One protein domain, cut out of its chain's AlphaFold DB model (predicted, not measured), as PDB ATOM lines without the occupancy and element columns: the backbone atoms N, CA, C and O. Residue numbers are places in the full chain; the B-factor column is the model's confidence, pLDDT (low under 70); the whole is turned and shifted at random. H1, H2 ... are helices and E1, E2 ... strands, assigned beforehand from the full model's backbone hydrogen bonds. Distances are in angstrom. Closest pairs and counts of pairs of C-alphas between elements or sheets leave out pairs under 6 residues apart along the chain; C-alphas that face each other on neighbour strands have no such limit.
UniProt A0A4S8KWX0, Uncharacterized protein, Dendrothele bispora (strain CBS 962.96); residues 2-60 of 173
ATOM      1  N   ASP A   2     -31.908 -11.338  24.622       79.44
ATOM      2  CA  ASP A   2     -32.525 -10.368  25.525       79.44
ATOM      3  C   ASP A   2     -33.613  -9.521  24.857       79.44
ATOM      4  O   ASP A   2     -33.811  -9.569  23.643       79.44
ATOM      5  N   GLY A   3     -34.345  -8.750  25.665       80.50
ATOM      6  CA  GLY A   3     -35.505  -7.991  25.204       80.50
ATOM      7  C   GLY A   3     -35.181  -6.844  24.243       80.50
ATOM      8  O   GLY A   3     -36.049  -6.450  23.464       80.50
ATOM      9  N   GLU A   4     -33.969  -6.279  24.264       84.75
ATOM     10  CA  GLU A   4     -33.568  -5.259  23.287       84.75
ATOM     11  C   GLU A   4     -33.317  -5.894  21.922       84.75
ATOM     12  O   GLU A   4     -34.013  -5.577  20.956       84.75
ATOM     13  N   ARG A   5     -32.442  -6.901  21.870       85.38
ATOM     14  CA  ARG A   5     -32.142  -7.630  20.636       85.38
ATOM     15  C   ARG A   5     -33.367  -8.339  20.051       85.38
ATOM     16  O   ARG A   5     -33.528  -8.409  18.835       85.38
ATOM     17  N   GLY A   6     -34.272  -8.828  20.900       88.69
ATOM     18  CA  GLY A   6     -35.566  -9.364  20.471       88.69
ATOM     19  C   GLY A   6     -36.439  -8.343  19.749       88.69
ATOM     20  O   GLY A   6     -37.021  -8.659  18.709       88.69
ATOM     21  N   ARG A   7     -36.474  -7.101  20.243       90.38
ATOM     22  CA  ARG A   7     -37.199  -6.005  19.591       90.38
ATOM     23  C   ARG A   7     -36.555  -5.599  18.274       90.38
ATOM     24  O   ARG A   7     -37.288  -5.333  17.331       90.38
ATOM     25  N   GLU A   8     -35.230  -5.590  18.173       92.50
ATOM     26  CA  GLU A   8     -34.539  -5.306  16.907       92.50
ATOM     27  C   GLU A   8     -34.917  -6.308  15.812       92.50
ATOM     28  O   GLU A   8     -35.290  -5.910  14.706       92.50
ATOM     29  N   VAL A   9     -34.903  -7.606  16.138       92.25
ATOM     30  CA  VAL A   9     -35.335  -8.668  15.217       92.25
ATOM     31  C   VAL A   9     -36.811  -8.506  14.857       92.25
ATOM     32  O   VAL A   9     -37.169  -8.579  13.679       92.25
ATOM     33  N   GLU A  10     -37.681  -8.246  15.839       94.25
ATOM     34  CA  GLU A  10     -39.099  -8.014  15.562       94.25
ATOM     35  C   GLU A  10     -39.307  -6.790  14.663       94.25
ATOM     36  O   GLU A  10     -40.095  -6.869  13.730       94.25
ATOM     37  N   MET A  11     -38.591  -5.685  14.880       94.62
ATOM     38  CA  MET A  11     -38.698  -4.479  14.053       94.62
ATOM     39  C   MET A  11     -38.261  -4.746  12.609       94.62
ATOM     40  O   MET A  11     -38.995  -4.399  11.679       94.62
ATOM     41  N   ALA A  12     -37.121  -5.421  12.425       95.31
ATOM     42  CA  ALA A  12     -36.594  -5.778  11.108       95.31
ATOM     43  C   ALA A  12     -37.569  -6.658  10.303       95.31
ATOM     44  O   ALA A  12     -37.679  -6.515   9.085       95.31
ATOM     45  N   PHE A  13     -38.332  -7.520  10.983       94.69
ATOM     46  CA  PHE A  13     -39.296  -8.438  10.366       94.69
ATOM     47  C   PHE A  13     -40.739  -8.184  10.816       94.69
ATOM     48  O   PHE A  13     -41.565  -9.099  10.850       94.69
ATOM     49  N   SER A  14     -41.075  -6.928  11.110       90.94
ATOM     50  CA  SER A  14     -42.317  -6.536  11.798       90.94
ATOM     51  C   SER A  14     -43.603  -6.854  11.050       90.94
ATOM     52  O   SER A  14     -44.673  -6.832  11.649       90.94
ATOM     53  N   LYS A  15     -43.548  -7.216   9.767       93.19
ATOM     54  CA  LYS A  15     -44.711  -7.733   9.029       93.19
ATOM     55  C   LYS A  15     -44.921  -9.237   9.215       93.19
ATOM     56  O   LYS A  15     -46.056  -9.692   9.164       93.19
ATOM     57  N   ARG A  16     -43.854  -9.996   9.478       95.56
ATOM     58  CA  ARG A  16     -43.848 -11.469   9.427       95.56
ATOM     59  C   ARG A  16     -43.638 -12.130  10.778       95.56
ATOM     60  O   ARG A  16     -44.210 -13.180  11.012       95.56
ATOM     61  N   LEU A  17     -42.877 -11.526  11.687       96.44
ATOM     62  CA  LEU A  17     -42.503 -12.167  12.949       96.44
ATOM     63  C   LEU A  17     -43.103 -11.457  14.164       96.44
ATOM     64  O   LEU A  17     -43.299 -10.239  14.164       96.44
ATOM     65  N   LYS A  18     -43.401 -12.241  15.197       96.12
ATOM     66  CA  LYS A  18     -43.612 -11.789  16.573       96.12
ATOM     67  C   LYS A  18     -42.591 -12.498  17.457       96.12
ATOM     68  O   LYS A  18     -42.453 -13.714  17.345       96.12
ATOM     69  N   VAL A  19     -41.878 -11.756  18.294       96.31
ATOM     70  CA  VAL A  19     -40.763 -12.264  19.095       96.31
ATOM     71  C   VAL A  19     -41.067 -12.070  20.579       96.31
ATOM     72  O   VAL A  19     -41.393 -10.971  21.022       96.31
ATOM     73  N   PHE A  20     -40.941 -13.148  21.346       96.44
ATOM     74  CA  PHE A  20     -40.997 -13.163  22.807       96.44
ATOM     75  C   PHE A  20     -39.623 -13.570  23.324       96.44
ATOM     76  O   PHE A  20     -39.006 -14.481  22.769       96.44
ATOM     77  N   CYS A  21     -39.123 -12.897  24.354       95.38
ATOM     78  CA  CYS A  21     -37.788 -13.142  24.895       95.38
ATOM     79  C   CYS A  21     -37.805 -13.107  26.418       95.38
ATOM     80  O   CYS A  21     -38.531 -12.316  27.021       95.38
ATOM     81  N   SER A  22     -36.936 -13.920  27.007       94.88
ATOM     82  CA  SER A  22     -36.570 -13.890  28.417       94.88
ATOM     83  C   SER A  22     -35.049 -13.963  28.486       94.88
ATOM     84  O   SER A  22     -34.461 -14.927  27.999       94.88
ATOM     85  N   GLY A  23     -34.406 -12.920  29.010       91.50
ATOM     86  CA  GLY A  23     -32.946 -12.817  29.113       91.50
ATOM     87  C   GLY A  23     -32.468 -12.930  30.560       91.50
ATOM     88  O   GLY A  23     -33.257 -12.747  31.484       91.50
ATOM     89  N   HIS A  24     -31.175 -13.201  30.771       87.44
ATOM     90  CA  HIS A  24     -30.608 -13.224  32.122       87.44
ATOM     91  C   HIS A  24     -30.781 -11.858  32.817       87.44
ATOM     92  O   HIS A  24     -30.416 -10.841  32.215       87.44
ATOM     93  N   PRO A  25     -31.233 -11.801  34.088       81.94
ATOM     94  CA  PRO A  25     -31.586 -10.544  34.761       81.94
ATOM     95  C   PRO A  25     -30.479  -9.486  34.780       81.94
ATOM     96  O   PRO A  25     -30.743  -8.299  34.625       81.94
ATOM     97  N   THR A  26     -29.227  -9.911  34.975       80.81
ATOM     98  CA  THR A  26     -28.071  -9.007  35.145       80.81
ATOM     99  C   THR A  26     -27.013  -9.132  34.050       80.81
ATOM    100  O   THR A  26     -26.015  -8.418  34.059       80.81
ATOM    101  N   SER A  27     -27.170 -10.069  33.115       80.44
ATOM    102  CA  SER A  27     -26.174 -10.350  32.065       80.44
ATOM    103  C   SER A  27     -26.844 -10.787  30.755       80.44
ATOM    104  O   SER A  27     -26.465 -11.804  30.173       80.44
ATOM    105  N   PRO A  28     -27.850 -10.027  30.283       72.00
ATOM    106  CA  PRO A  28     -28.761 -10.444  29.217       72.00
ATOM    107  C   PRO A  28     -28.076 -10.766  27.877       72.00
ATOM    108  O   PRO A  28     -28.579 -11.577  27.099       72.00
ATOM    109  N   HIS A  29     -26.924 -10.147  27.602       73.94
ATOM    110  CA  HIS A  29     -26.200 -10.307  26.337       73.94
ATOM    111  C   HIS A  29     -25.114 -11.390  26.363       73.94
ATOM    112  O   HIS A  29     -24.601 -11.752  25.306       73.94
ATOM    113  N   THR A  30     -24.720 -11.873  27.543       71.81
ATOM    114  CA  THR A  30     -23.534 -12.735  27.706       71.81
ATOM    115  C   THR A  30     -23.848 -14.092  28.317       71.81
ATOM    116  O   THR A  30     -23.018 -14.996  28.219       71.81
ATOM    117  N   LYS A  31     -25.023 -14.258  28.933       80.50
ATOM    118  CA  LYS A  31     -25.441 -15.508  29.563       80.50
ATOM    119  C   LYS A  31     -26.914 -15.772  29.308       80.50
ATOM    120  O   LYS A  31     -27.736 -14.869  29.444       80.50
ATOM    121  N   GLU A  32     -27.210 -17.037  29.026       86.31
ATOM    122  CA  GLU A  32     -28.566 -17.585  28.997       86.31
ATOM    123  C   GLU A  32     -29.523 -16.829  28.050       86.31
ATOM    124  O   GLU A  32     -29.151 -15.989  27.220       86.31
ATOM    125  N   GLY A  33     -30.797 -17.172  28.142       92.94
ATOM    126  CA  GLY A  33     -31.882 -16.475  27.491       92.94
ATOM    127  C   GLY A  33     -32.547 -17.299  26.406       92.94
ATOM    128  O   GLY A  33     -31.904 -17.765  25.465       92.94
ATOM    129  N   VAL A  34     -33.865 -17.374  26.507       95.81
ATOM    130  CA  VAL A  34     -34.744 -18.124  25.615       95.81
ATOM    131  C   VAL A  34     -35.595 -17.167  24.786       95.81
ATOM    132  O   VAL A  34     -35.888 -16.042  25.202       95.81
ATOM    133  N   ALA A  35     -36.000 -17.612  23.600       96.38
ATOM    134  CA  ALA A  35     -36.895 -16.853  22.741       96.38
ATOM    135  C   ALA A  35     -37.901 -17.769  22.044       96.38
ATOM    136  O   ALA A  35     -37.574 -18.890  21.663       96.38
ATOM    137  N   ILE A  36     -39.113 -17.253  21.836       97.12
ATOM    138  CA  ILE A  36     -40.113 -17.851  20.951       97.12
ATOM    139  C   ILE A  36     -40.381 -16.867  19.822       97.12
ATOM    140  O   ILE A  36     -40.693 -15.699  20.060       97.12
ATOM    141  N   ILE A  37     -40.270 -17.351  18.587       96.25
ATOM    142  CA  ILE A  37     -40.503 -16.565  17.378       96.25
ATOM    143  C   ILE A  37     -41.696 -17.175  16.646       96.25
ATOM    144  O   ILE A  37     -41.642 -18.319  16.202       96.25
ATOM    145  N   LEU A  38     -42.773 -16.405  16.510       95.94
ATOM    146  CA  LEU A  38     -43.986 -16.819  15.810       95.94
ATOM    147  C   LEU A  38     -44.052 -16.168  14.428       95.94
ATOM    148  O   LEU A  38     -43.899 -14.950  14.302       95.94
ATOM    149  N   ASN A  39     -44.337 -16.967  13.399       95.50
ATOM    150  CA  ASN A  39     -44.598 -16.461  12.053       95.50
ATOM    151  C   ASN A  39     -46.081 -16.070  11.900       95.50
ATOM    152  O   ASN A  39     -46.968 -16.923  11.899       95.50
ATOM    153  N   LYS A  40     -46.337 -14.773  11.720       94.50
ATOM    154  CA  LYS A  40     -47.660 -14.149  11.554       94.50
ATOM    155  C   LYS A  40     -48.359 -14.519  10.249       94.50
ATOM    156  O   LYS A  40     -49.566 -14.344  10.145       94.50
ATOM    157  N   GLU A  41     -47.625 -15.035   9.266       94.25
ATOM    158  CA  GLU A  41     -48.205 -15.561   8.022       94.25
ATOM    159  C   GLU A  41     -48.945 -16.884   8.255       94.25
ATOM    160  O   GLU A  41     -49.821 -17.246   7.474       94.25
ATOM    161  N   HIS A  42     -48.604 -17.599   9.331       91.31
ATOM    162  CA  HIS A  42     -49.191 -18.898   9.664       91.31
ATOM    163  C   HIS A  42     -50.015 -18.869  10.950       91.31
ATOM    164  O   HIS A  42     -50.897 -19.704  11.130       91.31
ATOM    165  N   LEU A  43     -49.734 -17.923  11.850       91.44
ATOM    166  CA  LEU A  43     -50.276 -17.904  13.202       91.44
ATOM    167  C   LEU A  43     -50.976 -16.584  13.518       91.44
ATOM    168  O   LEU A  43     -50.446 -15.499  13.278       91.44
ATOM    169  N   ASN A  44     -52.138 -16.676  14.168       89.88
ATOM    170  CA  ASN A  44     -52.761 -15.523  14.803       89.88
ATOM    171  C   ASN A  44     -52.068 -15.235  16.142       89.88
ATOM    172  O   ASN A  44     -52.343 -15.880  17.151       89.88
ATOM    173  N   VAL A  45     -51.181 -14.244  16.144       92.94
ATOM    174  CA  VAL A  45     -50.398 -13.855  17.328       92.94
ATOM    175  C   VAL A  45     -51.115 -12.848  18.235       92.94
ATOM    176  O   VAL A  45     -50.570 -12.459  19.271       92.94
ATOM    177  N   ASN A  46     -52.322 -12.403  17.873       89.75
ATOM    178  CA  ASN A  46     -53.060 -11.409  18.649       89.75
ATOM    179  C   ASN A  46     -53.446 -11.969  20.021       89.75
ATOM    180  O   ASN A  46     -53.925 -13.102  20.127       89.75
ATOM    181  N   ASN A  47     -53.294 -11.140  21.058       90.94
ATOM    182  CA  ASN A  47     -53.548 -11.502  22.457       90.94
ATOM    183  C   ASN A  47     -52.710 -12.704  22.936       90.94
ATOM    184  O   ASN A  47     -53.186 -13.505  23.736       90.94
ATOM    185  N   THR A  48     -51.486 -12.854  22.416       96.12
ATOM    186  CA  THR A  48     -50.522 -13.810  22.969       96.12
ATOM    187  C   THR A  48     -49.952 -13.248  24.265       96.12
ATOM    188  O   THR A  48     -49.374 -12.161  24.275       96.12
ATOM    189  N   GLU A  49     -50.121 -13.991  25.349       96.75
ATOM    190  CA  GLU A  49     -49.613 -13.647  26.673       96.75
ATOM    191  C   GLU A  49     -48.249 -14.304  26.873       96.75
ATOM    192  O   GLU A  49     -48.093 -15.488  26.588       96.75
ATOM    193  N   GLN A  50     -47.278 -13.558  27.393       97.19
ATOM    194  CA  GLN A  50     -45.984 -14.085  27.826       97.19
ATOM    195  C   GLN A  50     -45.971 -14.170  29.356       97.19
ATOM    196  O   GLN A  50     -46.402 -13.243  30.038       97.19
ATOM    197  N   THR A  51     -45.463 -15.267  29.911       97.94
ATOM    198  CA  THR A  51     -45.119 -15.382  31.330       97.94
ATOM    199  C   THR A  51     -43.699 -15.912  31.464       97.94
ATOM    200  O   THR A  51     -43.370 -16.974  30.945       97.94
ATOM    201  N   GLU A  52     -42.852 -15.172  32.166       96.88
ATOM    202  CA  GLU A  52     -41.530 -15.644  32.566       96.88
ATOM    203  C   GLU A  52     -41.674 -16.505  33.828       96.88
ATOM    204  O   GLU A  52     -42.292 -16.066  34.797       96.88
ATOM    205  N   ILE A  53     -41.175 -17.744  33.788       97.94
ATOM    206  CA  ILE A  53     -41.230 -18.685  34.922       97.94
ATOM    207  C   ILE A  53     -39.894 -18.654  35.665       97.94
ATOM    208  O   ILE A  53     -39.861 -18.489  36.880       97.94
ATOM    209  N   VAL A  54     -38.794 -18.766  34.915       97.25
ATOM    210  CA  VAL A  54     -37.424 -18.614  35.418       97.25
ATOM    211  C   VAL A  54     -36.706 -17.636  34.488       97.25
ATOM    212  O   VAL A  54     -36.498 -17.975  33.318       97.25
ATOM    213  N   PRO A  55     -36.333 -16.432  34.950       95.19
ATOM    214  CA  PRO A  55     -35.696 -15.430  34.101       95.19
ATOM    215  C   PRO A  55     -34.472 -15.970  33.360       95.19
ATOM    216  O   PRO A  55     -33.580 -16.562  33.961       95.19
ATOM    217  N   GLY A  56     -34.445 -15.799  32.040       94.81
ATOM    218  CA  GLY A  56     -33.375 -16.275  31.164       94.81
ATOM    219  C   GLY A  56     -33.408 -17.772  30.841       94.81
ATOM    220  O   GLY A  56     -32.666 -18.207  29.960       94.81
ATOM    221  N   ARG A  57     -34.260 -18.567  31.498       96.56
ATOM    222  CA  ARG A  57     -34.212 -20.035  31.405       96.56
ATOM    223  C   ARG A  57     -35.541 -20.717  31.153       96.56
ATOM    224  O   ARG A  57     -35.520 -21.817  30.629       96.56
ATOM    225  N   ALA A  58     -36.675 -20.122  31.506       98.25
ATOM    226  CA  ALA A  58     -37.984 -20.709  31.253       98.25
ATOM    227  C   ALA A  58     -39.034 -19.629  30.986       98.25
ATOM    228  O   ALA A  58     -39.273 -18.749  31.820       98.25
ATOM    229  N   MET A  59     -39.691 -19.718  29.833       98.25
ATOM    230  CA  MET A  59     -40.719 -18.772  29.404       98.25
ATOM    231  C   MET A  59     -41.891 -19.515  28.771       98.25
ATOM    232  O   MET A  59     -41.710 -20.332  27.872       98.25
ATOM    233  N   LEU A  60     -43.099 -19.174  29.206       98.62
ATOM    234  CA  LEU A  60     -44.356 -19.659  28.659       98.62
ATOM    235  C   LEU A  60     -44.984 -18.583  27.775       98.62
ATOM    236  O   LEU A  60     -45.067 -17.421  28.179       98.62
TER     237      LEU A  60
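What this domain is: This is residues 2 to 60 of the 173 residues of an uncharacterized protein of Dendrothele bispora (strain CBS 962.96) (UniProt A0A4S8KWX0). A two-stranded hairpin, E1 and E2, runs through the middle, with the one helix H1 packed mainly on E1 and a smaller hairpin, E3 and E4, on the side away from the helix. The two hairpins meet loosely, through few close C-alphas. The printed part has 59 residues, with one named helix and four named strands in the order H1, E1, E2, E3, E4; both two-stranded sheets are antiparallel, and the class is mixed, helices and strands. The whole is compact, with a radius of gyration of the C-alphas of 11.7 A and spans of 33 by 22 by 13 A.

Where its parts are: Find C-alpha 3 at (-35.505, -7.991, 25.204); from there H1, residues 3 to 12, runs 14.3 A. Next look at E1, residues 17 to 22, 16.7 A, and E2, residues 34 to 39, 16.8 A. E3, residues 49 to 54, covers 15.8 A, and E4, residues 58 to 60, ends at C-alpha 60 at (-44.356, -19.659, 28.659).

How they stand to each other: Begin with the hairpin E1 and E2, antiparallel at 166 degrees, where N 20 and O 36 are 2.9 A apart, within hydrogen-bond range. The closest C-alphas of H1 and E1 are those of Gly 3 and Cys 21, 5.6 A apart. In H1 every O i to N i+4 pair is within hydrogen-bond range. At Ser 22 and Met 59 you find the closest C-alphas of E1 and E4, 6.5 A apart. In the hairpin E3 and E4, antiparallel at 159 degrees, N 51 and O 60 are within hydrogen-bond range at 2.8 A. H1 is apart from E3 and E4.

The domain as a whole: The C-alphas of Thr 26 and His 42 are the two farthest apart, 34.5 A. The printed part has no cut. The link from E1 to E2, 11 residues, is long. Mean pLDDT of the printed part is 91.5, and no printed residue is under 70.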